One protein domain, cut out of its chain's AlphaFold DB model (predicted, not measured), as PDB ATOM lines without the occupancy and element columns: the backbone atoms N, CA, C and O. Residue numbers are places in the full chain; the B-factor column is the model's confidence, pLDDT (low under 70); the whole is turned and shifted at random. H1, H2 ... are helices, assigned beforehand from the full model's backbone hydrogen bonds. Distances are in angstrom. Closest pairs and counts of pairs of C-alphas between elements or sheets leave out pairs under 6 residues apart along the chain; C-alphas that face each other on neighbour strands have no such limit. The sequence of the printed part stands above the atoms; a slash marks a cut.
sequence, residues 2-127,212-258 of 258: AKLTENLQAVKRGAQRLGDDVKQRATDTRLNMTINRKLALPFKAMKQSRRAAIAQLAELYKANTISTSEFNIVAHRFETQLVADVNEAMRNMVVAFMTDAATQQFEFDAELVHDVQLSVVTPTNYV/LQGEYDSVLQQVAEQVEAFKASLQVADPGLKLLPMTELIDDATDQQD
ATOM      1  N   ALA A   2      87.362 -59.108  13.989       62.91
ATOM      2  CA  ALA A   2      85.958 -59.378  14.370       62.91
ATOM      3  C   ALA A   2      85.545 -58.924  15.796       62.91
ATOM      4  O   ALA A   2      84.578 -58.182  15.939       62.91
ATOM      5  N   LYS A   3      86.334 -59.257  16.834       64.38
ATOM      6  CA  LYS A   3      86.082 -58.829  18.232       64.38
ATOM      7  C   LYS A   3      86.065 -57.307  18.433       64.38
ATOM      8  O   LYS A   3      85.361 -56.800  19.297       64.38
ATOM      9  N   LEU A   4      86.856 -56.567  17.654       68.88
ATOM     10  CA  LEU A   4      86.940 -55.108  17.771       68.88
ATOM     11  C   LEU A   4      85.681 -54.451  17.183       68.88
ATOM     12  O   LEU A   4      85.159 -53.489  17.742       68.88
ATOM     13  N   THR A   5      85.159 -55.025  16.097       68.38
ATOM     14  CA  THR A   5      83.913 -54.607  15.450       68.38
ATOM     15  C   THR A   5      82.686 -54.886  16.326       68.38
ATOM     16  O   THR A   5      81.813 -54.028  16.428       68.38
ATOM     17  N   GLU A   6      82.636 -56.034  17.009       72.00
ATOM     18  CA  GLU A   6      81.578 -56.353  17.986       72.00
ATOM     19  C   GLU A   6      81.588 -55.394  19.181       72.00
ATOM     20  O   GLU A   6      80.543 -54.849  19.543       72.00
ATOM     21  N   ASN A   7      82.768 -55.105  19.738       73.75
ATOM     22  CA  ASN A   7      82.913 -54.154  20.843       73.75
ATOM     23  C   ASN A   7      82.459 -52.737  20.442       73.75
ATOM     24  O   ASN A   7      81.744 -52.078  21.196       73.75
ATOM     25  N   LEU A   8      82.794 -52.278  19.232       74.31
ATOM     26  CA  LEU A   8      82.337 -50.988  18.697       74.31
ATOM     27  C   LEU A   8      80.816 -50.934  18.478       74.31
ATOM     28  O   LEU A   8      80.195 -49.899  18.725       74.31
ATOM     29  N   GLN A   9      80.191 -52.029  18.037       76.19
ATOM     30  CA  GLN A   9      78.733 -52.100  17.912       76.19
ATOM     31  C   GLN A   9      78.036 -52.110  19.278       76.19
ATOM     32  O   GLN A   9      77.008 -51.447  19.433       76.19
ATOM     33  N   ALA A  10      78.593 -52.802  20.274       74.44
ATOM     34  CA  ALA A  10      78.078 -52.794  21.641       74.44
ATOM     35  C   ALA A  10      78.135 -51.387  22.261       74.44
ATOM     36  O   ALA A  10      77.145 -50.932  22.834       74.44
ATOM     37  N   VAL A  11      79.239 -50.657  22.056       76.00
ATOM     38  CA  VAL A  11      79.381 -49.256  22.491       76.00
ATOM     39  C   VAL A  11      78.362 -48.347  21.799       76.00
ATOM     40  O   VAL A  11      77.719 -47.541  22.467       76.00
ATOM     41  N   LYS A  12      78.137 -48.503  20.485       74.75
ATOM     42  CA  LYS A  12      77.105 -47.736  19.760       74.75
ATOM     43  C   LYS A  12      75.696 -47.994  20.299       74.75
ATOM     44  O   LYS A  12      74.959 -47.036  20.514       74.75
ATOM     45  N   ARG A  13      75.334 -49.255  20.568       77.94
ATOM     46  CA  ARG A  13      74.030 -49.603  21.169       77.94
ATOM     47  C   ARG A  13      73.895 -49.045  22.588       77.94
ATOM     48  O   ARG A  13      72.828 -48.562  22.947       77.94
ATOM     49  N   GLY A  14      74.969 -49.086  23.381       70.94
ATOM     50  CA  GLY A  14      75.009 -48.492  24.720       70.94
ATOM     51  C   GLY A  14      74.808 -46.975  24.695       70.94
ATOM     52  O   GLY A  14      73.990 -46.456  25.448       70.94
ATOM     53  N   ALA A  15      75.482 -46.273  23.781       73.56
ATOM     54  CA  ALA A  15      75.327 -44.832  23.599       73.56
ATOM     55  C   ALA A  15      73.927 -44.442  23.090       73.56
ATOM     56  O   ALA A  15      73.383 -43.433  23.529       73.56
ATOM     57  N   GLN A  16      73.327 -45.246  22.203       75.69
ATOM     58  CA  GLN A  16      71.947 -45.045  21.746       75.69
ATOM     59  C   GLN A  16      70.949 -45.186  22.899       75.69
ATOM     60  O   GLN A  16      70.179 -44.263  23.128       75.69
ATOM     61  N   ARG A  17      71.036 -46.270  23.685       75.31
ATOM     62  CA  ARG A  17      70.186 -46.470  24.872       75.31
ATOM     63  C   ARG A  17      70.316 -45.325  25.873       75.31
ATOM     64  O   ARG A  17      69.311 -44.798  26.320       75.31
ATOM     65  N   LEU A  18      71.545 -44.891  26.161       78.88
ATOM     66  CA  LEU A  18      71.781 -43.751  27.050       78.88
ATOM     67  C   LEU A  18      71.162 -42.457  26.490       78.88
ATOM     68  O   LEU A  18      70.600 -41.660  27.236       78.88
ATOM     69  N   GLY A  19      71.265 -42.238  25.176       76.50
ATOM     70  CA  GLY A  19      70.659 -41.091  24.503       76.50
ATOM     71  C   GLY A  19      69.131 -41.106  24.560       76.50
ATOM     72  O   GLY A  19      68.523 -40.055  24.769       76.50
ATOM     73  N   ASP A  20      68.518 -42.277  24.417       81.75
ATOM     74  CA  ASP A  20      67.067 -42.449  24.509       81.75
ATOM     75  C   ASP A  20      66.576 -42.295  25.958       81.75
ATOM     76  O   ASP A  20      65.613 -41.567  26.195       81.75
ATOM     77  N   ASP A  21      67.308 -42.831  26.940       80.25
ATOM     78  CA  ASP A  21      67.028 -42.640  28.370       80.25
ATOM     79  C   ASP A  21      67.064 -41.156  28.771       80.25
ATOM     80  O   ASP A  21      66.212 -40.674  29.522       80.25
ATOM     81  N   VAL A  22      68.050 -40.399  28.272       78.19
ATOM     82  CA  VAL A  22      68.165 -38.955  28.543       78.19
ATOM     83  C   VAL A  22      66.997 -38.188  27.925       78.19
ATOM     84  O   VAL A  22      66.442 -37.301  28.578       78.19
ATOM     85  N   LYS A  23      66.596 -38.529  26.696       81.56
ATOM     86  CA  LYS A  23      65.427 -37.915  26.049       81.56
ATOM     87  C   LYS A  23      64.148 -38.215  26.818       81.56
ATOM     88  O   LYS A  23      63.382 -37.288  27.062       81.56
ATOM     89  N   GLN A  24      63.946 -39.462  27.241       81.12
ATOM     90  CA  GLN A  24      62.764 -39.846  28.006       81.12
ATOM     91  C   GLN A  24      62.692 -39.077  29.328       81.12
ATOM     92  O   GLN A  24      61.699 -38.409  29.595       81.12
ATOM     93  N   ARG A  25      63.791 -39.033  30.095       80.62
ATOM     94  CA  ARG A  25      63.856 -38.251  31.342       80.62
ATOM     95  C   ARG A  25      63.570 -36.766  31.130       80.62
ATOM     96  O   ARG A  25      62.945 -36.138  31.985       80.62
ATOM     97  N   ALA A  26      64.036 -36.185  30.025       79.25
ATOM     98  CA  ALA A  26      63.753 -34.793  29.693       79.25
ATOM     99  C   ALA A  26      62.259 -34.571  29.396       79.25
ATOM    100  O   ALA A  26      61.690 -33.579  29.857       79.25
ATOM    101  N   THR A  27      61.618 -35.502  28.686       83.88
ATOM    102  CA  THR A  27      60.171 -35.491  28.429       83.88
ATOM    103  C   THR A  27      59.377 -35.612  29.726       83.88
ATOM    104  O   THR A  27      58.537 -34.753  29.990       83.88
ATOM    105  N   ASP A  28      59.705 -36.581  30.584       83.69
ATOM    106  CA  ASP A  28      59.033 -36.789  31.873       83.69
ATOM    107  C   ASP A  28      59.191 -35.561  32.783       83.69
ATOM    108  O   ASP A  28      58.253 -35.110  33.437       83.69
ATOM    109  N   THR A  29      60.384 -34.957  32.799       85.81
ATOM    110  CA  THR A  29      60.639 -33.723  33.559       85.81
ATOM    111  C   THR A  29      59.779 -32.573  33.042       85.81
ATOM    112  O   THR A  29      59.186 -31.839  33.832       85.81
ATOM    113  N   ARG A  30      59.673 -32.416  31.717       86.00
ATOM    114  CA  ARG A  30      58.835 -31.381  31.103       86.00
ATOM    115  C   ARG A  30      57.358 -31.597  31.410       86.00
ATOM    116  O   ARG A  30      56.680 -30.627  31.734       86.00
ATOM    117  N   LEU A  31      56.887 -32.840  31.357       86.56
ATOM    118  CA  LEU A  31      55.521 -33.202  31.710       86.56
ATOM    119  C   LEU A  31      55.215 -32.836  33.166       86.56
ATOM    120  O   LEU A  31      54.280 -32.079  33.419       86.56
ATOM    121  N   ASN A  32      56.067 -33.260  34.103       88.38
ATOM    122  CA  ASN A  32      55.935 -32.925  35.522       88.38
ATOM    123  C   ASN A  32      55.897 -31.405  35.751       88.38
ATOM    124  O   ASN A  32      55.025 -30.906  36.458       88.38
ATOM    125  N   MET A  33      56.797 -30.637  35.124       88.19
ATOM    126  CA  MET A  33      56.787 -29.171  35.238       88.19
ATOM    127  C   MET A  33      55.491 -28.550  34.705       88.19
ATOM    128  O   MET A  33      54.941 -27.646  35.334       88.19
ATOM    129  N   THR A  34      55.000 -29.020  33.557       88.81
ATOM    130  CA  THR A  34      53.755 -28.531  32.954       88.81
ATOM    131  C   THR A  34      52.560 -28.797  33.863       88.81
ATOM    132  O   THR A  34      51.784 -27.877  34.122       88.81
ATOM    133  N   ILE A  35      52.435 -30.018  34.388       90.50
ATOM    134  CA  ILE A  35      51.345 -30.409  35.287       90.50
ATOM    135  C   ILE A  35      51.391 -29.566  36.564       90.50
ATOM    136  O   ILE A  35      50.415 -28.892  36.886       90.50
ATOM    137  N   ASN A  36      52.541 -29.500  37.239       91.31
ATOM    138  CA  ASN A  36      52.691 -28.727  38.476       91.31
ATOM    139  C   ASN A  36      52.391 -27.232  38.274       91.31
ATOM    140  O   ASN A  36      51.749 -26.603  39.112       91.31
ATOM    141  N   ARG A  37      52.778 -26.653  37.128       89.62
ATOM    142  CA  ARG A  37      52.459 -25.254  36.806       89.62
ATOM    143  C   ARG A  37      50.956 -25.012  36.669       89.62
ATOM    144  O   ARG A  37      50.499 -23.937  37.058       89.62
ATOM    145  N   LYS A  38      50.214 -25.969  36.106       90.44
ATOM    146  CA  LYS A  38      48.753 -25.886  35.970       90.44
ATOM    147  C   LYS A  38      48.065 -26.045  37.322       90.44
ATOM    148  O   LYS A  38      47.235 -25.207  37.653       90.44
ATOM    149  N   LEU A  39      48.487 -27.023  38.130       91.25
ATOM    150  CA  LEU A  39      47.981 -27.236  39.496       91.25
ATOM    151  C   LEU A  39      48.175 -26.009  40.403       91.25
ATOM    152  O   LEU A  39      47.398 -25.784  41.323       91.25
ATOM    153  N   ALA A  40      49.191 -25.186  40.131       91.19
ATOM    154  CA  ALA A  40      49.456 -23.963  40.881       91.19
ATOM    155  C   ALA A  40      48.574 -22.757  40.481       91.19
ATOM    156  O   ALA A  40      48.579 -21.746  41.186       91.19
ATOM    157  N   LEU A  41      47.845 -22.802  39.354       91.19
ATOM    158  CA  LEU A  41      47.073 -21.654  38.842       91.19
ATOM    159  C   LEU A  41      46.067 -21.076  39.858       91.19
ATOM    160  O   LEU A  41      46.078 -19.854  40.040       91.19
ATOM    161  N   PRO A  42      45.259 -21.893  40.562       92.06
ATOM    162  CA  PRO A  42      44.285 -21.383  41.529       92.06
ATOM    163  C   PRO A  42      44.948 -20.634  42.692       92.06
ATOM    164  O   PRO A  42      44.512 -19.548  43.075       92.06
ATOM    165  N   PHE A  43      46.068 -21.154  43.207       92.25
ATOM    166  CA  PHE A  43      46.814 -20.518  44.297       92.25
ATOM    167  C   PHE A  43      47.429 -19.181  43.875       92.25
ATOM    168  O   PHE A  43      47.428 -18.222  44.652       92.25
ATOM    169  N   LYS A  44      47.900 -19.073  42.626       90.81
ATOM    170  CA  LYS A  44      48.417 -17.808  42.078       90.81
ATOM    171  C   LYS A  44      47.332 -16.739  41.981       90.81
ATOM    172  O   LYS A  44      47.595 -15.597  42.362       90.81
ATOM    173  N   ALA A  45      46.136 -17.106  41.516       90.94
ATOM    174  CA  ALA A  45      44.993 -16.197  41.442       90.94
ATOM    175  C   ALA A  45      44.629 -15.670  42.839       90.94
ATOM    176  O   ALA A  45      44.637 -14.464  43.074       90.94
ATOM    177  N   MET A  46      44.490 -16.575  43.809       90.31
ATOM    178  CA  MET A  46      44.200 -16.241  45.206       90.31
ATOM    179  C   MET A  46      45.211 -15.248  45.811       90.31
ATOM    180  O   MET A  46      44.849 -14.254  46.448       90.31
ATOM    181  N   LYS A  47      46.513 -15.490  45.597       89.06
ATOM    182  CA  LYS A  47      47.590 -14.592  46.043       89.06
ATOM    183  C   LYS A  47      47.514 -13.222  45.382       89.06
ATOM    184  O   LYS A  47      47.792 -12.209  46.026       89.06
ATOM    185  N   GLN A  48      47.162 -13.165  44.102       89.62
ATOM    186  CA  GLN A  48      46.983 -11.908  43.389       89.62
ATOM    187  C   GLN A  48      45.833 -11.087  43.984       89.62
ATOM    188  O   GLN A  48      46.051  -9.910  44.286       89.62
ATOM    189  N   SER A  49      44.674 -11.697  44.247       88.81
ATOM    190  CA  SER A  49      43.530 -11.014  44.871       88.81
ATOM    191  C   SER A  49      43.890 -10.505  46.275       88.81
ATOM    192  O   SER A  49      43.628  -9.345  46.608       88.81
ATOM    193  N   ARG A  50      44.611 -11.309  47.074       89.94
ATOM    194  CA  ARG A  50      45.144 -10.890  48.385       89.94
ATOM    195  C   ARG A  50      46.086  -9.688  48.284       89.94
ATOM    196  O   ARG A  50      45.953  -8.735  49.054       89.94
ATOM    197  N   ARG A  51      47.037  -9.705  47.344       86.88
ATOM    198  CA  ARG A  51      47.971  -8.582  47.128       86.88
ATOM    199  C   ARG A  51      47.234  -7.307  46.722       86.88
ATOM    200  O   ARG A  51      47.557  -6.240  47.240       86.88
ATOM    201  N   ALA A  52      46.225  -7.414  45.859       87.88
ATOM    202  CA  ALA A  52      45.401  -6.280  45.452       87.88
ATOM    203  C   ALA A  52      44.630  -5.668  46.635       87.88
ATOM    204  O   ALA A  52      44.622  -4.446  46.787       87.88
ATOM    205  N   ALA A  53      44.049  -6.494  47.512       86.69
ATOM    206  CA  ALA A  53      43.365  -6.020  48.716       86.69
ATOM    207  C   ALA A  53      44.323  -5.314  49.689       86.69
ATOM    208  O   ALA A  53      44.031  -4.218  50.162       86.69
ATOM    209  N   ILE A  54      45.510  -5.885  49.933       84.81
ATOM    210  CA  ILE A  54      46.548  -5.251  50.764       84.81
ATOM    211  C   ILE A  54      46.976  -3.899  50.178       84.81
ATOM    212  O   ILE A  54      47.151  -2.942  50.929       84.81
ATOM    213  N   ALA A  55      47.129  -3.793  48.855       82.69
ATOM    214  CA  ALA A  55      47.475  -2.531  48.205       82.69
ATOM    215  C   ALA A  55      46.365  -1.476  48.357       82.69
ATOM    216  O   ALA A  55      46.659  -0.326  48.671       82.69
ATOM    217  N   GLN A  56      45.094  -1.865  48.214       84.88
ATOM    218  CA  GLN A  56      43.954  -0.967  48.440       84.88
ATOM    219  C   GLN A  56      43.896  -0.489  49.896       84.88
ATOM    220  O   GLN A  56      43.740   0.705  50.146       84.88
ATOM    221  N   LEU A  57      44.105  -1.395  50.857       83.56
ATOM    222  CA  LEU A  57      44.223  -1.031  52.268       83.56
ATOM    223  C   LEU A  57      45.398  -0.066  52.495       83.56
ATOM    224  O   LEU A  57      45.251   0.897  53.240       83.56
ATOM    225  N   ALA A  58      46.551  -0.273  51.853       79.25
ATOM    226  CA  ALA A  58      47.709   0.611  51.992       79.25
ATOM    227  C   ALA A  58      47.429   2.041  51.490       79.25
ATOM    228  O   ALA A  58      47.828   2.999  52.153       79.25
ATOM    229  N   GLU A  59      46.691   2.205  50.387       79.75
ATOM    230  CA  GLU A  59      46.266   3.534  49.914       79.75
ATOM    231  C   GLU A  59      45.290   4.211  50.891       79.75
ATOM    232  O   GLU A  59      45.386   5.416  51.119       79.75
ATOM    233  N   LEU A  60      44.417   3.447  51.554       76.44
ATOM    234  CA  LEU A  60      43.574   3.963  52.637       76.44
ATOM    235  C   LEU A  60      44.410   4.460  53.835       76.44
ATOM    236  O   LEU A  60      44.147   5.536  54.378       76.44
ATOM    237  N   TYR A  61      45.479   3.739  54.208       72.81
ATOM    238  CA  TYR A  61      46.439   4.211  55.222       72.81
ATOM    239  C   TYR A  61      47.149   5.500  54.794       72.81
ATOM    240  O   TYR A  61      47.374   6.376  55.626       72.81
ATOM    241  N   LYS A  62      47.496   5.630  53.512       71.00
ATOM    242  CA  LYS A  62      48.152   6.818  52.954       71.00
ATOM    243  C   LYS A  62      47.259   8.054  52.978       71.00
ATOM    244  O   LYS A  62      47.735   9.147  53.268       71.00
ATOM    245  N   ALA A  63      45.971   7.881  52.704       67.06
ATOM    246  CA  ALA A  63      44.993   8.962  52.717       67.06
ATOM    247  C   ALA A  63      44.481   9.318  54.132       67.06
ATOM    248  O   ALA A  63      43.653  10.216  54.264       67.06
ATOM    249  N   ASN A  64      44.974   8.663  55.198       67.50
ATOM    250  CA  ASN A  64      44.433   8.751  56.569       67.50
ATOM    251  C   ASN A  64      42.939   8.367  56.669       67.50
ATOM    252  O   ASN A  64      42.255   8.705  57.637       67.50
ATOM    253  N   THR A  65      42.435   7.624  55.689       59.94
ATOM    254  CA  THR A  65      41.039   7.213  55.546       59.94
ATOM    255  C   THR A  65      40.906   5.747  55.934       59.94
ATOM    256  O   THR A  65      41.101   4.863  55.111       59.94
ATOM    257  N   ILE A  66      40.653   5.452  57.210       65.25
ATOM    258  CA  ILE A  66      40.445   4.061  57.667       65.25
ATOM    259  C   ILE A  66      39.168   3.965  58.485       65.25
ATOM    260  O   ILE A  66      39.121   3.417  59.598       65.25
ATOM    261  N   SER A  67      38.126   4.587  57.947       71.56
ATOM    262  CA  SER A  67      36.790   4.420  58.487       71.56
ATOM    263  C   SER A  67      36.338   2.965  58.320       71.56
ATOM    264  O   SER A  67      36.762   2.259  57.403       71.56
ATOM    265  N   THR A  68      35.441   2.514  59.199       72.56
ATOM    266  CA  THR A  68      34.820   1.186  59.087       72.56
ATOM    267  C   THR A  68      34.139   1.001  57.726       72.56
ATOM    268  O   THR A  68      34.196  -0.081  57.158       72.56
ATOM    269  N   SER A  69      33.542   2.067  57.180       75.75
ATOM    270  CA  SER A  69      32.878   2.051  55.872       75.75
ATOM    271  C   SER A  69      33.854   1.746  54.729       75.75
ATOM    272  O   SER A  69      33.625   0.827  53.950       75.75
ATOM    273  N   GLU A  70      34.981   2.460  54.660       79.31
ATOM    274  CA  GLU A  70      35.988   2.258  53.605       79.31
ATOM    275  C   GLU A  70      36.655   0.890  53.707       79.31
ATOM    276  O   GLU A  70      36.874   0.230  52.691       79.31
ATOM    277  N   PHE A  71      36.923   0.430  54.933       82.44
ATOM    278  CA  PHE A  71      37.418  -0.923  55.152       82.44
ATOM    279  C   PHE A  71      36.416  -1.974  54.653       82.44
ATOM    280  O   PHE A  71      36.807  -2.869  53.907       82.44
ATOM    281  N   ASN A  72      35.132  -1.850  55.005       80.94
ATOM    282  CA  ASN A  72      34.096  -2.800  54.594       80.94
ATOM    283  C   ASN A  72      33.929  -2.858  53.069       80.94
ATOM    284  O   ASN A  72      33.662  -3.924  52.524       80.94
ATOM    285  N   ILE A  73      34.131  -1.739  52.367       81.00
ATOM    286  CA  ILE A  73      34.134  -1.713  50.898       81.00
ATOM    287  C   ILE A  73      35.289  -2.555  50.338       81.00
ATOM    288  O   ILE A  73      35.085  -3.325  49.397       81.00
ATOM    289  N   VAL A  74      36.496  -2.430  50.903       84.88
ATOM    290  CA  VAL A  74      37.658  -3.231  50.477       84.88
ATOM    291  C   VAL A  74      37.473  -4.707  50.832       84.88
ATOM    292  O   VAL A  74      37.774  -5.559  50.001       84.88
ATOM    293  N   ALA A  75      36.941  -5.007  52.020       83.94
ATOM    294  CA  ALA A  75      36.625  -6.361  52.474       83.94
ATOM    295  C   ALA A  75      35.646  -7.064  51.526       83.94
ATOM    296  O   ALA A  75      35.990  -8.067  50.908       83.94
ATOM    297  N   HIS A  76      34.484  -6.453  51.292       83.56
ATOM    298  CA  HIS A  76      33.455  -7.034  50.436       83.56
ATOM    299  C   HIS A  76      33.929  -7.230  48.986       83.56
ATOM    300  O   HIS A  76      33.611  -8.224  48.327       83.56
ATOM    301  N   ARG A  77      34.740  -6.291  48.476       85.44
ATOM    302  CA  ARG A  77      35.372  -6.433  47.160       85.44
ATOM    303  C   ARG A  77      36.368  -7.588  47.140       85.44
ATOM    304  O   ARG A  77      36.390  -8.328  46.161       85.44
ATOM    305  N   PHE A  78      37.192  -7.727  48.177       89.69
ATOM    306  CA  PHE A  78      38.138  -8.832  48.296       89.69
ATOM    307  C   PHE A  78      37.414 -10.178  48.305       89.69
ATOM    308  O   PHE A  78      37.759 -11.020  47.488       89.69
ATOM    309  N   GLU A  79      36.393 -10.350  49.144       87.19
ATOM    310  CA  GLU A  79      35.575 -11.570  49.226       87.19
ATOM    311  C   GLU A  79      35.008 -11.965  47.856       87.19
ATOM    312  O   GLU A  79      35.196 -13.087  47.381       87.19
ATOM    313  N   THR A  80      34.359 -11.005  47.187       85.88
ATOM    314  CA  THR A  80      33.720 -11.220  45.883       85.88
ATOM    315  C   THR A  80      34.750 -11.584  44.812       85.88
ATOM    316  O   THR A  80      34.551 -12.526  44.046       85.88
ATOM    317  N   GLN A  81      35.868 -10.854  44.766       88.62
ATOM    318  CA  GLN A  81      36.899 -11.055  43.751       88.62
ATOM    319  C   GLN A  81      37.700 -12.338  43.993       88.62
ATOM    320  O   GLN A  81      38.035 -13.030  43.038       88.62
ATOM    321  N   LEU A  82      37.976 -12.680  45.254       91.38
ATOM    322  CA  LEU A  82      38.695 -13.892  45.641       91.38
ATOM    323  C   LEU A  82      37.999 -15.137  45.089       91.38
ATOM    324  O   LEU A  82      38.640 -15.961  44.444       91.38
ATOM    325  N   VAL A  83      36.689 -15.255  45.320       89.44
ATOM    326  CA  VAL A  83      35.902 -16.401  44.849       89.44
ATOM    327  C   VAL A  83      35.835 -16.432  43.322       89.44
ATOM    328  O   VAL A  83      36.045 -17.485  42.721       89.44
ATOM    329  N   ALA A  84      35.582 -15.285  42.685       87.56
ATOM    330  CA  ALA A  84      35.498 -15.199  41.230       87.56
ATOM    331  C   ALA A  84      36.817 -15.606  40.547       87.56
ATOM    332  O   ALA A  84      36.809 -16.497  39.695       87.56
ATOM    333  N   ASP A  85      37.941 -15.018  40.971       89.75
ATOM    334  CA  ASP A  85      39.271 -15.271  40.405       89.75
ATOM    335  C   ASP A  85      39.692 -16.736  40.594       89.75
ATOM    336  O   ASP A  85      40.243 -17.357  39.683       89.75
ATOM    337  N   VAL A  86      39.433 -17.305  41.775       93.00
ATOM    338  CA  VAL A  86      39.774 -18.700  42.083       93.00
ATOM    339  C   VAL A  86      38.934 -19.668  41.253       93.00
ATOM    340  O   VAL A  86      39.492 -20.602  40.679       93.00
ATOM    341  N   ASN A  87      37.625 -19.439  41.124       89.81
ATOM    342  CA  ASN A  87      36.752 -20.309  40.333       89.81
ATOM    343  C   ASN A  87      37.072 -20.235  38.839       89.81
ATOM    344  O   ASN A  87      37.077 -21.251  38.142       89.81
ATOM    345  N   GLU A  88      37.382 -19.041  38.331       91.44
ATOM    346  CA  GLU A  88      37.889 -18.884  36.971       91.44
ATOM    347  C   GLU A  88      39.218 -19.632  36.784       91.44
ATOM    348  O   GLU A  88      39.375 -20.381  35.819       91.44
ATOM    349  N   ALA A  89      40.159 -19.509  37.724       92.50
ATOM    350  CA  ALA A  89      41.445 -20.196  37.657       92.50
ATOM    351  C   ALA A  89      41.322 -21.728  37.744       92.50
ATOM    352  O   ALA A  89      42.044 -22.425  37.030       92.50
ATOM    353  N   MET A  90      40.403 -22.257  38.558       89.00
ATOM    354  CA  MET A  90      40.097 -23.693  38.635       89.00
ATOM    355  C   MET A  90      39.543 -24.217  37.306       89.00
ATOM    356  O   MET A  90      40.034 -25.218  36.783       89.00
ATOM    357  N   ARG A  91      38.590 -23.505  36.694       87.25
ATOM    358  CA  ARG A  91      38.070 -23.854  35.360       87.25
ATOM    359  C   ARG A  91      39.157 -23.791  34.287       87.25
ATOM    360  O   ARG A  91      39.313 -24.724  33.501       87.25
ATOM    361  N   ASN A  92      39.950 -22.723  34.285       87.81
ATOM    362  CA  ASN A  92      41.046 -22.542  33.335       87.81
ATOM    363  C   ASN A  92      42.138 -23.603  33.500       87.81
ATOM    364  O   ASN A  92      42.727 -24.021  32.505       87.81
ATOM    365  N   MET A  93      42.394 -24.070  34.724       88.56
ATOM    366  CA  MET A  93      43.289 -25.195  34.977       88.56
ATOM    367  C   MET A  93      42.798 -26.443  34.236       88.56
ATOM    368  O   MET A  93      43.559 -26.992  33.440       88.56
ATOM    369  N   VAL A  94      41.535 -26.846  34.424       83.94
ATOM    370  CA  VAL A  94      40.944 -28.016  33.742       83.94
ATOM    371  C   VAL A  94      41.034 -27.872  32.220       83.94
ATOM    372  O   VAL A  94      41.554 -28.758  31.542       83.94
ATOM    373  N   VAL A  95      40.637 -26.720  31.673       83.31
ATOM    374  CA  VAL A  95      40.735 -26.447  30.227       83.31
ATOM    375  C   VAL A  95      42.183 -26.535  29.735       83.31
ATOM    376  O   VAL A  95      42.447 -27.116  28.681       83.31
ATOM    377  N   ALA A  96      43.148 -26.004  30.490       84.06
ATOM    378  CA  ALA A  96      44.564 -26.081  30.139       84.06
ATOM    379  C   ALA A  96      45.097 -27.522  30.160       84.06
ATOM    380  O   ALA A  96      46.007 -27.848  29.397       84.06
ATOM    381  N   PHE A  97      44.561 -28.400  31.010       82.06
ATOM    382  CA  PHE A  97      44.873 -29.829  30.981       82.06
ATOM    383  C   PHE A  97      44.312 -30.514  29.731       82.06
ATOM    384  O   PHE A  97      45.053 -31.233  29.060       82.06
ATOM    385  N   MET A  98      43.059 -30.225  29.371       75.44
ATOM    386  CA  MET A  98      42.384 -30.819  28.209       75.44
ATOM    387  C   MET A  98      42.940 -30.347  26.860       75.44
ATOM    388  O   MET A  98      42.873 -31.069  25.872       75.44
ATOM    389  N   THR A  99      43.468 -29.126  26.782       81.62
ATOM    390  CA  THR A  99      43.868 -28.518  25.498       81.62
ATOM    391  C   THR A  99      45.355 -28.650  25.179       81.62
ATOM    392  O   THR A  99      45.738 -28.525  24.019       81.62
ATOM    393  N   ASP A 100      46.205 -28.928  26.163       80.06
ATOM    394  CA  ASP A 100      47.650 -29.041  25.963       80.06
ATOM    395  C   ASP A 100      48.043 -30.443  25.492       80.06
ATOM    396  O   ASP A 100      47.778 -31.433  26.172       80.06
ATOM    397  N   ALA A 101      48.750 -30.516  24.365       78.19
ATOM    398  CA  ALA A 101      49.217 -31.764  23.768       78.19
ATOM    399  C   ALA A 101      50.010 -32.664  24.735       78.19
ATOM    400  O   ALA A 101      49.979 -33.880  24.589       78.19
ATOM    401  N   ALA A 102      50.707 -32.097  25.727       76.25
ATOM    402  CA  ALA A 102      51.458 -32.883  26.706       76.25
ATOM    403  C   ALA A 102      50.565 -33.563  27.757       76.25
ATOM    404  O   ALA A 102      50.984 -34.545  28.361       76.25
ATOM    405  N   THR A 103      49.360 -33.042  28.007       74.06
ATOM    406  CA  THR A 103      48.448 -33.552  29.045       74.06
ATOM    407  C   THR A 103      47.126 -34.087  28.494       74.06
ATOM    408  O   THR A 103      46.365 -34.674  29.251       74.06
ATOM    409  N   GLN A 104      46.877 -33.964  27.189       72.88
ATOM    410  CA  GLN A 104      45.710 -34.523  26.489       72.88
ATOM    411  C   GLN A 104      45.559 -36.043  26.621       72.88
ATOM    412  O   GLN A 104      44.474 -36.571  26.418       72.88
ATOM    413  N   GLN A 105      46.648 -36.747  26.931       69.25
ATOM    414  CA  GLN A 105      46.668 -38.201  27.096       69.25
ATOM    415  C   GLN A 105      45.976 -38.699  28.372       69.25
ATOM    416  O   GLN A 105      45.769 -39.899  28.522       69.25
ATOM    417  N   PHE A 106      45.669 -37.803  29.307       72.31
ATOM    418  CA  PHE A 106      45.013 -38.150  30.557       72.31
ATOM    419  C   PHE A 106      43.502 -37.939  30.425       72.31
ATOM    420  O   PHE A 106      43.048 -36.874  30.005       72.31
ATOM    421  N   GLU A 107      42.728 -38.944  30.821       63.19
ATOM    422  CA  GLU A 107      41.298 -38.784  31.076       63.19
ATOM    423  C   GLU A 107      41.113 -38.318  32.521       63.19
ATOM    424  O   GLU A 107      41.672 -38.904  33.449       63.19
ATOM    425  N   PHE A 108      40.354 -37.241  32.711       66.31
ATOM    426  CA  PHE A 108      40.115 -36.659  34.029       66.31
ATOM    427  C   PHE A 108      38.628 -36.670  34.340       66.31
ATOM    428  O   PHE A 108      37.798 -36.412  33.468       66.31
ATOM    429  N   ASP A 109      38.318 -36.871  35.613       63.97
ATOM    430  CA  ASP A 109      36.982 -36.642  36.127       63.97
ATOM    431  C   ASP A 109      36.771 -35.137  36.357       63.97
ATOM    432  O   ASP A 109      37.287 -34.547  37.311       63.97
ATOM    433  N   ALA A 110      36.052 -34.497  35.432       60.31
ATOM    434  CA  ALA A 110      35.722 -33.077  35.515       60.31
ATOM    435  C   ALA A 110      34.782 -32.763  36.691       60.31
ATOM    436  O   ALA A 110      34.718 -31.609  37.116       60.31
ATOM    437  N   GLU A 111      34.099 -33.770  37.246       70.06
ATOM    438  CA  GLU A 111      33.255 -33.621  38.429       70.06
ATOM    439  C   GLU A 111      34.083 -33.448  39.712       70.06
ATOM    440  O   GLU A 111      33.522 -33.122  40.743       70.06
ATOM    441  N   LEU A 112      35.415 -33.574  39.683       67.88
ATOM    442  CA  LEU A 112      36.265 -33.271  40.848       67.88
ATOM    443  C   LEU A 112      36.448 -31.768  41.103       67.88
ATOM    444  O   LEU A 112      36.928 -31.377  42.169       67.88
ATOM    445  N   VAL A 113      36.118 -30.927  40.119       73.75
ATOM    446  CA  VAL A 113      36.283 -29.475  40.205       73.75
ATOM    447  C   VAL A 113      34.922 -28.806  40.313       73.75
ATOM    448  O   VAL A 113      34.053 -28.940  39.450       73.75
ATOM    449  N   HIS A 114      34.754 -28.036  41.379       80.25
ATOM    450  CA  HIS A 114      33.521 -27.339  41.703       80.25
ATOM    451  C   HIS A 114      33.798 -25.894  42.091       80.25
ATOM    452  O   HIS A 114      34.888 -25.544  42.552       80.25
ATOM    453  N   ASP A 115      32.774 -25.057  41.946       81.62
ATOM    454  CA  ASP A 115      32.862 -23.666  42.361       81.62
ATOM    455  C   ASP A 115      33.067 -23.575  43.875       81.62
ATOM    456  O   ASP A 115      32.242 -24.024  44.672       81.62
ATOM    457  N   VAL A 116      34.185 -22.962  44.255       82.25
ATOM    458  CA  VAL A 116      34.499 -22.565  45.622       82.25
ATOM    459  C   VAL A 116      33.487 -21.523  46.064       82.25
ATOM    460  O   VAL A 116      33.104 -20.634  45.297       82.25
ATOM    461  N   GLN A 117      33.072 -21.615  47.322       78.19
ATOM    462  CA  GLN A 117      32.161 -20.660  47.931       78.19
ATOM    463  C   GLN A 117      32.708 -20.221  49.282       78.19
ATOM    464  O   GLN A 117      33.226 -21.019  50.066       78.19
ATOM    465  N   LEU A 118      32.556 -18.935  49.583       73.19
ATOM    466  CA  LEU A 118      32.682 -18.474  50.956       73.19
ATOM    467  C   LEU A 118      31.425 -18.926  51.700       73.19
ATOM    468  O   LEU A 118      30.305 -18.625  51.284       73.19
ATOM    469  N   SER A 119      31.606 -19.636  52.815       61.97
ATOM    470  CA  SER A 119      30.534 -19.717  53.808       61.97
ATOM    471  C   SER A 119      30.207 -18.279  54.185       61.97
ATOM    472  O   SER A 119      31.132 -17.534  54.497       61.97
ATOM    473  N   VAL A 120      28.942 -17.864  54.092       44.50
ATOM    474  CA  VAL A 120      28.531 -16.488  54.402       44.50
ATOM    475  C   VAL A 120      28.855 -16.208  55.869       44.50
ATOM    476  O   VAL A 120      28.053 -16.467  56.762       44.50
ATOM    477  N   VAL A 121      30.058 -15.713  56.129       42.12
ATOM    478  CA  VAL A 121      30.473 -15.185  57.416       42.12
ATOM    479  C   VAL A 121      30.463 -13.688  57.217       42.12
ATOM    480  O   VAL A 121      31.239 -13.139  56.448       42.12
ATOM    481  N   THR A 122      29.513 -13.028  57.863       42.94
ATOM    482  CA  THR A 122      29.482 -11.568  57.902       42.94
ATOM    483  C   THR A 122      30.826 -11.105  58.474       42.94
ATOM    484  O   THR A 122      31.195 -11.617  59.536       42.94
ATOM    485  N   PRO A 123      31.571 -10.182  57.836       46.00
ATOM    486  CA  PRO A 123      32.869  -9.744  58.338       46.00
ATOM    487  C   PRO A 123      32.693  -9.123  59.726       46.00
ATOM    488  O   PRO A 123      32.264  -7.982  59.886       46.00
ATOM    489  N   THR A 124      32.948  -9.924  60.762       43.94
ATOM    490  CA  THR A 124      32.492  -9.583  62.116       43.94
ATOM    491  C   THR A 124      33.350  -8.532  62.802       43.94
ATOM    492  O   THR A 124      32.862  -7.898  63.727       43.94
ATOM    493  N   ASN A 125      34.605  -8.314  62.389       48.53
ATOM    494  CA  ASN A 125      35.509  -7.443  63.140       48.53
ATOM    495  C   ASN A 125      36.550  -6.744  62.252       48.53
ATOM    496  O   ASN A 125      37.549  -7.335  61.846       48.53
ATOM    497  N   TYR A 126      36.377  -5.438  62.044       45.59
ATOM    498  CA  TYR A 126      37.489  -4.551  61.707       45.59
ATOM    499  C   TYR A 126      38.251  -4.218  62.995       45.59
ATOM    500  O   TYR A 126      37.723  -3.552  63.889       45.59
ATOM    501  N   VAL A 127      39.509  -4.648  63.104       49.47
ATOM    502  CA  VAL A 127      40.395  -4.121  64.149       49.47
ATOM    503  C   VAL A 127      40.827  -2.733  63.709       49.47
ATOM    504  O   VAL A 127      41.514  -2.593  62.705       49.47
ATOM    505  N   LEU A 212      39.489 -11.133  56.993       82.31
ATOM    506  CA  LEU A 212      39.912 -11.418  55.604       82.31
ATOM    507  C   LEU A 212      40.914 -12.574  55.495       82.31
ATOM    508  O   LEU A 212      40.913 -13.328  54.526       82.31
ATOM    509  N   GLN A 213      41.786 -12.731  56.495       82.12
ATOM    510  CA  GLN A 213      42.696 -13.873  56.565       82.12
ATOM    511  C   GLN A 213      41.950 -15.195  56.782       82.12
ATOM    512  O   GLN A 213      42.311 -16.182  56.160       82.12
ATOM    513  N   GLY A 214      40.896 -15.212  57.601       82.44
ATOM    514  CA  GLY A 214      40.078 -16.409  57.804       82.44
ATOM    515  C   GLY A 214      39.313 -16.812  56.541       82.44
ATOM    516  O   GLY A 214      39.253 -17.992  56.214       82.44
ATOM    517  N   GLU A 215      38.791 -15.840  55.790       84.12
ATOM    518  CA  GLU A 215      38.158 -16.077  54.482       84.12
ATOM    519  C   GLU A 215      39.158 -16.618  53.460       84.12
ATOM    520  O   GLU A 215      38.880 -17.601  52.773       84.12
ATOM    521  N   TYR A 216      40.347 -16.011  53.401       88.81
ATOM    522  CA  TYR A 216      41.446 -16.488  52.569       88.81
ATOM    523  C   TYR A 216      41.825 -17.933  52.913       88.81
ATOM    524  O   TYR A 216      41.924 -18.763  52.013       88.81
ATOM    525  N   ASP A 217      41.989 -18.251  54.199       87.00
ATOM    526  CA  ASP A 217      42.368 -19.589  54.662       87.00
ATOM    527  C   ASP A 217      41.255 -20.622  54.402       87.00
ATOM    528  O   ASP A 217      41.538 -21.758  54.021       87.00
ATOM    529  N   SER A 218      39.984 -20.224  54.517       87.44
ATOM    530  CA  SER A 218      38.834 -21.069  54.166       87.44
ATOM    531  C   SER A 218      38.809 -21.411  52.673       87.44
ATOM    532  O   SER A 218      38.594 -22.565  52.304       87.44
ATOM    533  N   VAL A 219      39.019 -20.418  51.803       90.00
ATOM    534  CA  VAL A 219      39.108 -20.636  50.350       90.00
ATOM    535  C   VAL A 219      40.329 -21.490  50.014       90.00
ATOM    536  O   VAL A 219      40.222 -22.420  49.218       90.00
ATOM    537  N   LEU A 220      41.471 -21.229  50.657       90.75
ATOM    538  CA  LEU A 220      42.694 -22.011  50.485       90.75
ATOM    539  C   LEU A 220      42.467 -23.493  50.784       90.75
ATOM    540  O   LEU A 220      42.901 -24.330  49.996       90.75
ATOM    541  N   GLN A 221      41.770 -23.806  51.877       90.00
ATOM    542  CA  GLN A 221      41.466 -25.182  52.258       90.00
ATOM    543  C   GLN A 221      40.614 -25.892  51.194       90.00
ATOM    544  O   GLN A 221      40.992 -26.968  50.737       90.00
ATOM    545  N   GLN A 222      39.524 -25.268  50.731       89.38
ATOM    546  CA  GLN A 222      38.655 -25.851  49.696       89.38
ATOM    547  C   GLN A 222      39.404 -26.092  48.378       89.38
ATOM    548  O   GLN A 222      39.273 -27.147  47.761       89.38
ATOM    549  N   VAL A 223      40.217 -25.123  47.946       91.69
ATOM    550  CA  VAL A 223      41.026 -25.259  46.725       91.69
ATOM    551  C   VAL A 223      42.071 -26.360  46.889       91.69
ATOM    552  O   VAL A 223      42.285 -27.142  45.965       91.69
ATOM    553  N   ALA A 224      42.723 -26.444  48.051       91.12
ATOM    554  CA  ALA A 224      43.721 -27.472  48.325       91.12
ATOM    555  C   ALA A 224      43.127 -28.884  48.270       91.12
ATOM    556  O   ALA A 224      43.742 -29.770  47.681       91.12
ATOM    557  N   GLU A 225      41.927 -29.081  48.815       90.56
ATOM    558  CA  GLU A 225      41.209 -30.359  48.766       90.56
ATOM    559  C   GLU A 225      40.882 -30.779  47.328       90.56
ATOM    560  O   GLU A 225      41.185 -31.905  46.933       90.56
ATOM    561  N   GLN A 226      40.340 -29.864  46.517       89.81
ATOM    562  CA  GLN A 226      40.028 -30.152  45.113       89.81
ATOM    563  C   GLN A 226      41.290 -30.437  44.286       89.81
ATOM    564  O   GLN A 226      41.317 -31.370  43.482       89.81
ATOM    565  N   VAL A 227      42.367 -29.669  44.495       89.50
ATOM    566  CA  VAL A 227      43.642 -29.894  43.796       89.50
ATOM    567  C   VAL A 227      44.278 -31.219  44.217       89.50
ATOM    568  O   VAL A 227      44.832 -31.905  43.360       89.50
ATOM    569  N   GLU A 228      44.189 -31.630  45.485       89.31
ATOM    570  CA  GLU A 228      44.682 -32.948  45.908       89.31
ATOM    571  C   GLU A 228      43.857 -34.099  45.327       89.31
ATOM    572  O   GLU A 228      44.434 -35.082  44.861       89.31
ATOM    573  N   ALA A 229      42.530 -33.969  45.267       86.00
ATOM    574  CA  ALA A 229      41.688 -34.960  44.597       86.00
ATOM    575  C   ALA A 229      42.054 -35.089  43.105       86.00
ATOM    576  O   ALA A 229      42.207 -36.198  42.587       86.00
ATOM    577  N   PHE A 230      42.299 -33.959  42.436       85.44
ATOM    578  CA  PHE A 230      42.767 -33.931  41.050       85.44
ATOM    579  C   PHE A 230      44.179 -34.526  40.892       85.44
ATOM    580  O   PHE A 230      44.459 -35.250  39.942       85.44
ATOM    581  N   LYS A 231      45.096 -34.276  41.831       85.75
ATOM    582  CA  LYS A 231      46.432 -34.897  41.830       85.75
ATOM    583  C   LYS A 231      46.359 -36.411  41.993       85.75
ATOM    584  O   LYS A 231      47.106 -37.123  41.323       85.75
ATOM    585  N   ALA A 232      45.478 -36.902  42.859       83.94
ATOM    586  CA  ALA A 232      45.293 -38.331  43.060       83.94
ATOM    587  C   ALA A 232      44.793 -39.018  41.779       83.94
ATOM    588  O   ALA A 232      45.319 -40.070  41.416       83.94
ATOM    589  N   SER A 233      43.854 -38.407  41.044       81.19
ATOM    590  CA  SER A 233      43.379 -38.967  39.767       81.19
ATOM    591  C   SER A 233      44.484 -39.009  38.704       81.19
ATOM    592  O   SER A 233      44.646 -40.027  38.030       81.19
ATOM    593  N   LEU A 234      45.331 -37.973  38.630       80.75
ATOM    594  CA  LEU A 234      46.518 -37.964  37.765       80.75
ATOM    595  C   LEU A 234      47.489 -39.107  38.084       80.75
ATOM    596  O   LEU A 234      48.010 -39.744  37.172       80.75
ATOM    597  N   GLN A 235      47.736 -39.379  39.366       80.38
ATOM    598  CA  GLN A 235      48.653 -40.441  39.792       80.38
ATOM    599  C   GLN A 235      48.102 -41.849  39.547       80.38
ATOM    600  O   GLN A 235      48.882 -42.783  39.365       80.38
ATOM    601  N   VAL A 236      46.776 -42.019  39.524       78.69
ATOM    602  CA  VAL A 236      46.148 -43.276  39.089       78.69
ATOM    603  C   VAL A 236      46.349 -43.482  37.587       78.69
ATOM    604  O   VAL A 236      46.662 -44.594  37.166       78.69
ATOM    605  N   ALA A 237      46.202 -42.418  36.791       75.12
ATOM    606  CA  ALA A 237      46.396 -42.477  35.345       75.12
ATOM    607  C   ALA A 237      47.870 -42.703  34.953       75.12
ATOM    608  O   ALA A 237      48.145 -43.426  33.996       75.12
ATOM    609  N   ASP A 238      48.817 -42.125  35.698       78.94
ATOM    610  CA  ASP A 238      50.255 -42.355  35.526       78.94
ATOM    611  C   ASP A 238      51.005 -42.334  36.876       78.94
ATOM    612  O   ASP A 238      51.348 -41.264  37.399       78.94
ATOM    613  N   PRO A 239      51.337 -43.520  37.427       79.19
ATOM    614  CA  PRO A 239      52.093 -43.646  38.674       79.19
ATOM    615  C   PRO A 239      53.523 -43.088  38.614       79.19
ATOM    616  O   PRO A 239      54.171 -42.942  39.651       79.19
ATOM    617  N   GLY A 240      54.056 -42.812  37.417       81.12
ATOM    618  CA  GLY A 240      55.392 -42.254  37.210       81.12
ATOM    619  C   GLY A 240      55.486 -40.742  37.444       81.12
ATOM    620  O   GLY A 240      56.598 -40.201  37.506       81.12
ATOM    621  N   LEU A 241      54.348 -40.053  37.597       84.56
ATOM    622  CA  LEU A 241      54.298 -38.606  37.784       84.56
ATOM    623  C   LEU A 241      54.906 -38.167  39.121       84.56
ATOM    624  O   LEU A 241      54.534 -38.616  40.205       84.56
ATOM    625  N   LYS A 242      55.810 -37.190  39.045       88.69
ATOM    626  CA  LYS A 242      56.440 -36.539  40.200       88.69
ATOM    627  C   LYS A 242      55.774 -35.192  40.444       88.69
ATOM    628  O   LYS A 242      56.286 -34.138  40.055       88.69
ATOM    629  N   LEU A 243      54.595 -35.254  41.049       88.44
ATOM    630  CA  LEU A 243      53.813 -34.074  41.407       88.44
ATOM    631  C   LEU A 243      54.370 -33.435  42.680       88.44
ATOM    632  O   LEU A 243      54.771 -34.138  43.608       88.44
ATOM    633  N   LEU A 244      54.400 -32.104  42.715       89.00
ATOM    634  CA  LEU A 244      54.880 -31.367  43.878       89.00
ATOM    635  C   LEU A 244      53.911 -31.524  45.064       89.00
ATOM    636  O   LEU A 244      52.693 -31.653  44.865       89.00
ATOM    637  N   PRO A 245      54.421 -31.493  46.308       88.12
ATOM    638  CA  PRO A 245      53.568 -31.400  47.486       88.12
ATOM    639  C   PRO A 245      52.798 -30.072  47.484       88.12
ATOM    640  O   PRO A 245      53.246 -29.075  46.914       88.12
ATOM    641  N   MET A 246      51.644 -30.035  48.157       88.62
ATOM    642  CA  MET A 246      50.791 -28.835  48.166       88.62
ATOM    643  C   MET A 246      51.484 -27.595  48.695       88.62
ATOM    644  O   MET A 246      51.258 -26.510  48.171       88.62
ATOM    645  N   THR A 247      52.368 -27.748  49.677       86.06
ATOM    646  CA  THR A 247      53.164 -26.643  50.216       86.06
ATOM    647  C   THR A 247      53.947 -25.925  49.120       86.06
ATOM    648  O   THR A 247      53.938 -24.703  49.073       86.06
ATOM    649  N   GLU A 248      54.545 -26.662  48.181       84.75
ATOM    650  CA  GLU A 248      55.321 -26.081  47.077       84.75
ATOM    651  C   GLU A 248      54.437 -25.485  45.973       84.75
ATOM    652  O   GLU A 248      54.822 -24.503  45.340       84.75
ATOM    653  N   LEU A 249      53.239 -26.038  45.754       84.81
ATOM    654  CA  LEU A 249      52.259 -25.473  44.816       84.81
ATOM    655  C   LEU A 249      51.667 -24.156  45.336       84.81
ATOM    656  O   LEU A 249      51.408 -23.240  44.552       84.81
ATOM    657  N   ILE A 250      51.481 -24.060  46.654       84.88
ATOM    658  CA  ILE A 250      51.030 -22.848  47.332       84.88
ATOM    659  C   ILE A 250      52.159 -21.813  47.350       84.88
ATOM    660  O   ILE A 250      51.901 -20.654  47.047       84.88
ATOM    661  N   ASP A 251      53.404 -22.191  47.645       72.19
ATOM    662  CA  ASP A 251      54.517 -21.264  47.919       72.19
ATOM    663  C   ASP A 251      55.220 -20.653  46.696       72.19
ATOM    664  O   ASP A 251      56.313 -20.109  46.845       72.19
ATOM    665  N   ASP A 252      54.602 -20.662  45.508       55.38
ATOM    666  CA  ASP A 252      55.253 -20.225  44.262       55.38
ATOM    667  C   ASP A 252      56.092 -18.945  44.464       55.38
ATOM    668  O   ASP A 252      55.575 -17.918  44.920       55.38
ATOM    669  N   ALA A 253      57.397 -19.052  44.174       44.44
ATOM    670  CA  ALA A 253      58.530 -18.272  44.707       44.44
ATOM    671  C   ALA A 253      58.510 -16.747  44.446       44.44
ATOM    672  O   ALA A 253      59.487 -16.039  44.688       44.44
ATOM    673  N   THR A 254      57.397 -16.219  43.949       42.84
ATOM    674  CA  THR A 254      57.168 -14.797  43.684       42.84
ATOM    675  C   THR A 254      56.739 -13.992  44.911       42.84
ATOM    676  O   THR A 254      56.739 -12.768  44.826       42.84
ATOM    677  N   ASP A 255      56.454 -14.628  46.053       41.25
ATOM    678  CA  ASP A 255      56.218 -13.919  47.327       41.25
ATOM    679  C   ASP A 255      57.498 -13.703  48.157       41.25
ATOM    680  O   ASP A 255      57.468 -12.969  49.138       41.25
ATOM    681  N   GLN A 256      58.636 -14.299  47.770       33.22
ATOM    682  CA  GLN A 256      59.932 -14.050  48.428       33.22
ATOM    683  C   GLN A 256      60.685 -12.835  47.865       33.22
ATOM    684  O   GLN A 256      61.797 -12.545  48.299       33.22
ATOM    685  N   GLN A 257      60.096 -12.101  46.916       30.25
ATOM    686  CA  GLN A 257      60.582 -10.774  46.529       30.25
ATOM    687  C   GLN A 257      59.878  -9.694  47.360       30.25
ATOM    688  O   GLN A 257      59.213  -8.816  46.816       30.25
ATOM    689  N   ASP A 258      60.028  -9.797  48.682       33.12
ATOM    690  CA  ASP A 258      59.885  -8.690  49.632       33.12
ATOM    691  C   ASP A 258      61.292  -8.316  50.122       33.12
ATOM    692  O   ASP A 258      61.907  -9.123  50.856       33.12
TER     693      ASP A 258
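Overview. This is residues 2 to 127 and 212 to 258 of the 258 residues of an uncharacterized protein of Weissella cibaria (UniProt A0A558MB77). Look first for the long helix H1, whose residues 2 to 26 stick out as an arm from a loose bundle of three helices, in which H2 and H3 make a hairpin and H4 packs on both with part of its length. The printed part has 173 residues with five named helices, H1 to H5 in chain order, and no named strand; the class is all helix. The whole is only just loose, close to extended, with a radius of gyration of the C-alphas of 23.4 A and spans of 92 by 37 by 23 A, the arm making much of the length.

Arrangement. Start at H1, residues 2 to 39, which touches H3, residues 68 to 99, with residues 35 to 39 alone; the closest C-alphas, of Lys 38 and Met 93, are 5.6 A apart. H2, residues 41 to 62, and H3 form a helical hairpin, opposite ways at a shallow tilt of 21 degrees, with C-alphas 42 and 89 closest at 4.9 A. H4, residues 212 to 237, touches H3 the same way at a shallow tilt of 8 degrees; C-alphas 75 and 212 are closest, 6.8 A apart. H4 also touches H2, closest at C-alphas 42 and 223, 7.3 A. H5, residues 246 to 250, only just touches H2, with 3 pairs of C-alphas within 8 A, the closest being 43 and 250 at 5.7 A. In the five helices every O i to N i+4 pair is within hydrogen-bond range.

Along the chain. Find C-alpha 2 at (85.958, -59.378, 14.370); H1 runs 55.7 A from there. H2 measures 31.8 A, H3 45.7 A and H4 37.6 A, ending at C-alpha 237, (46.396, -42.477, 35.345).

Size, cuts and confidence. Residues 128 to 211 are not printed; C-alphas 127 and 212 are 11.2 A apart across the cut. Residues 100 to 127 hold no named element. Confidence is under 70 for 30 residues, among them 119 to 127 and 252 to 258.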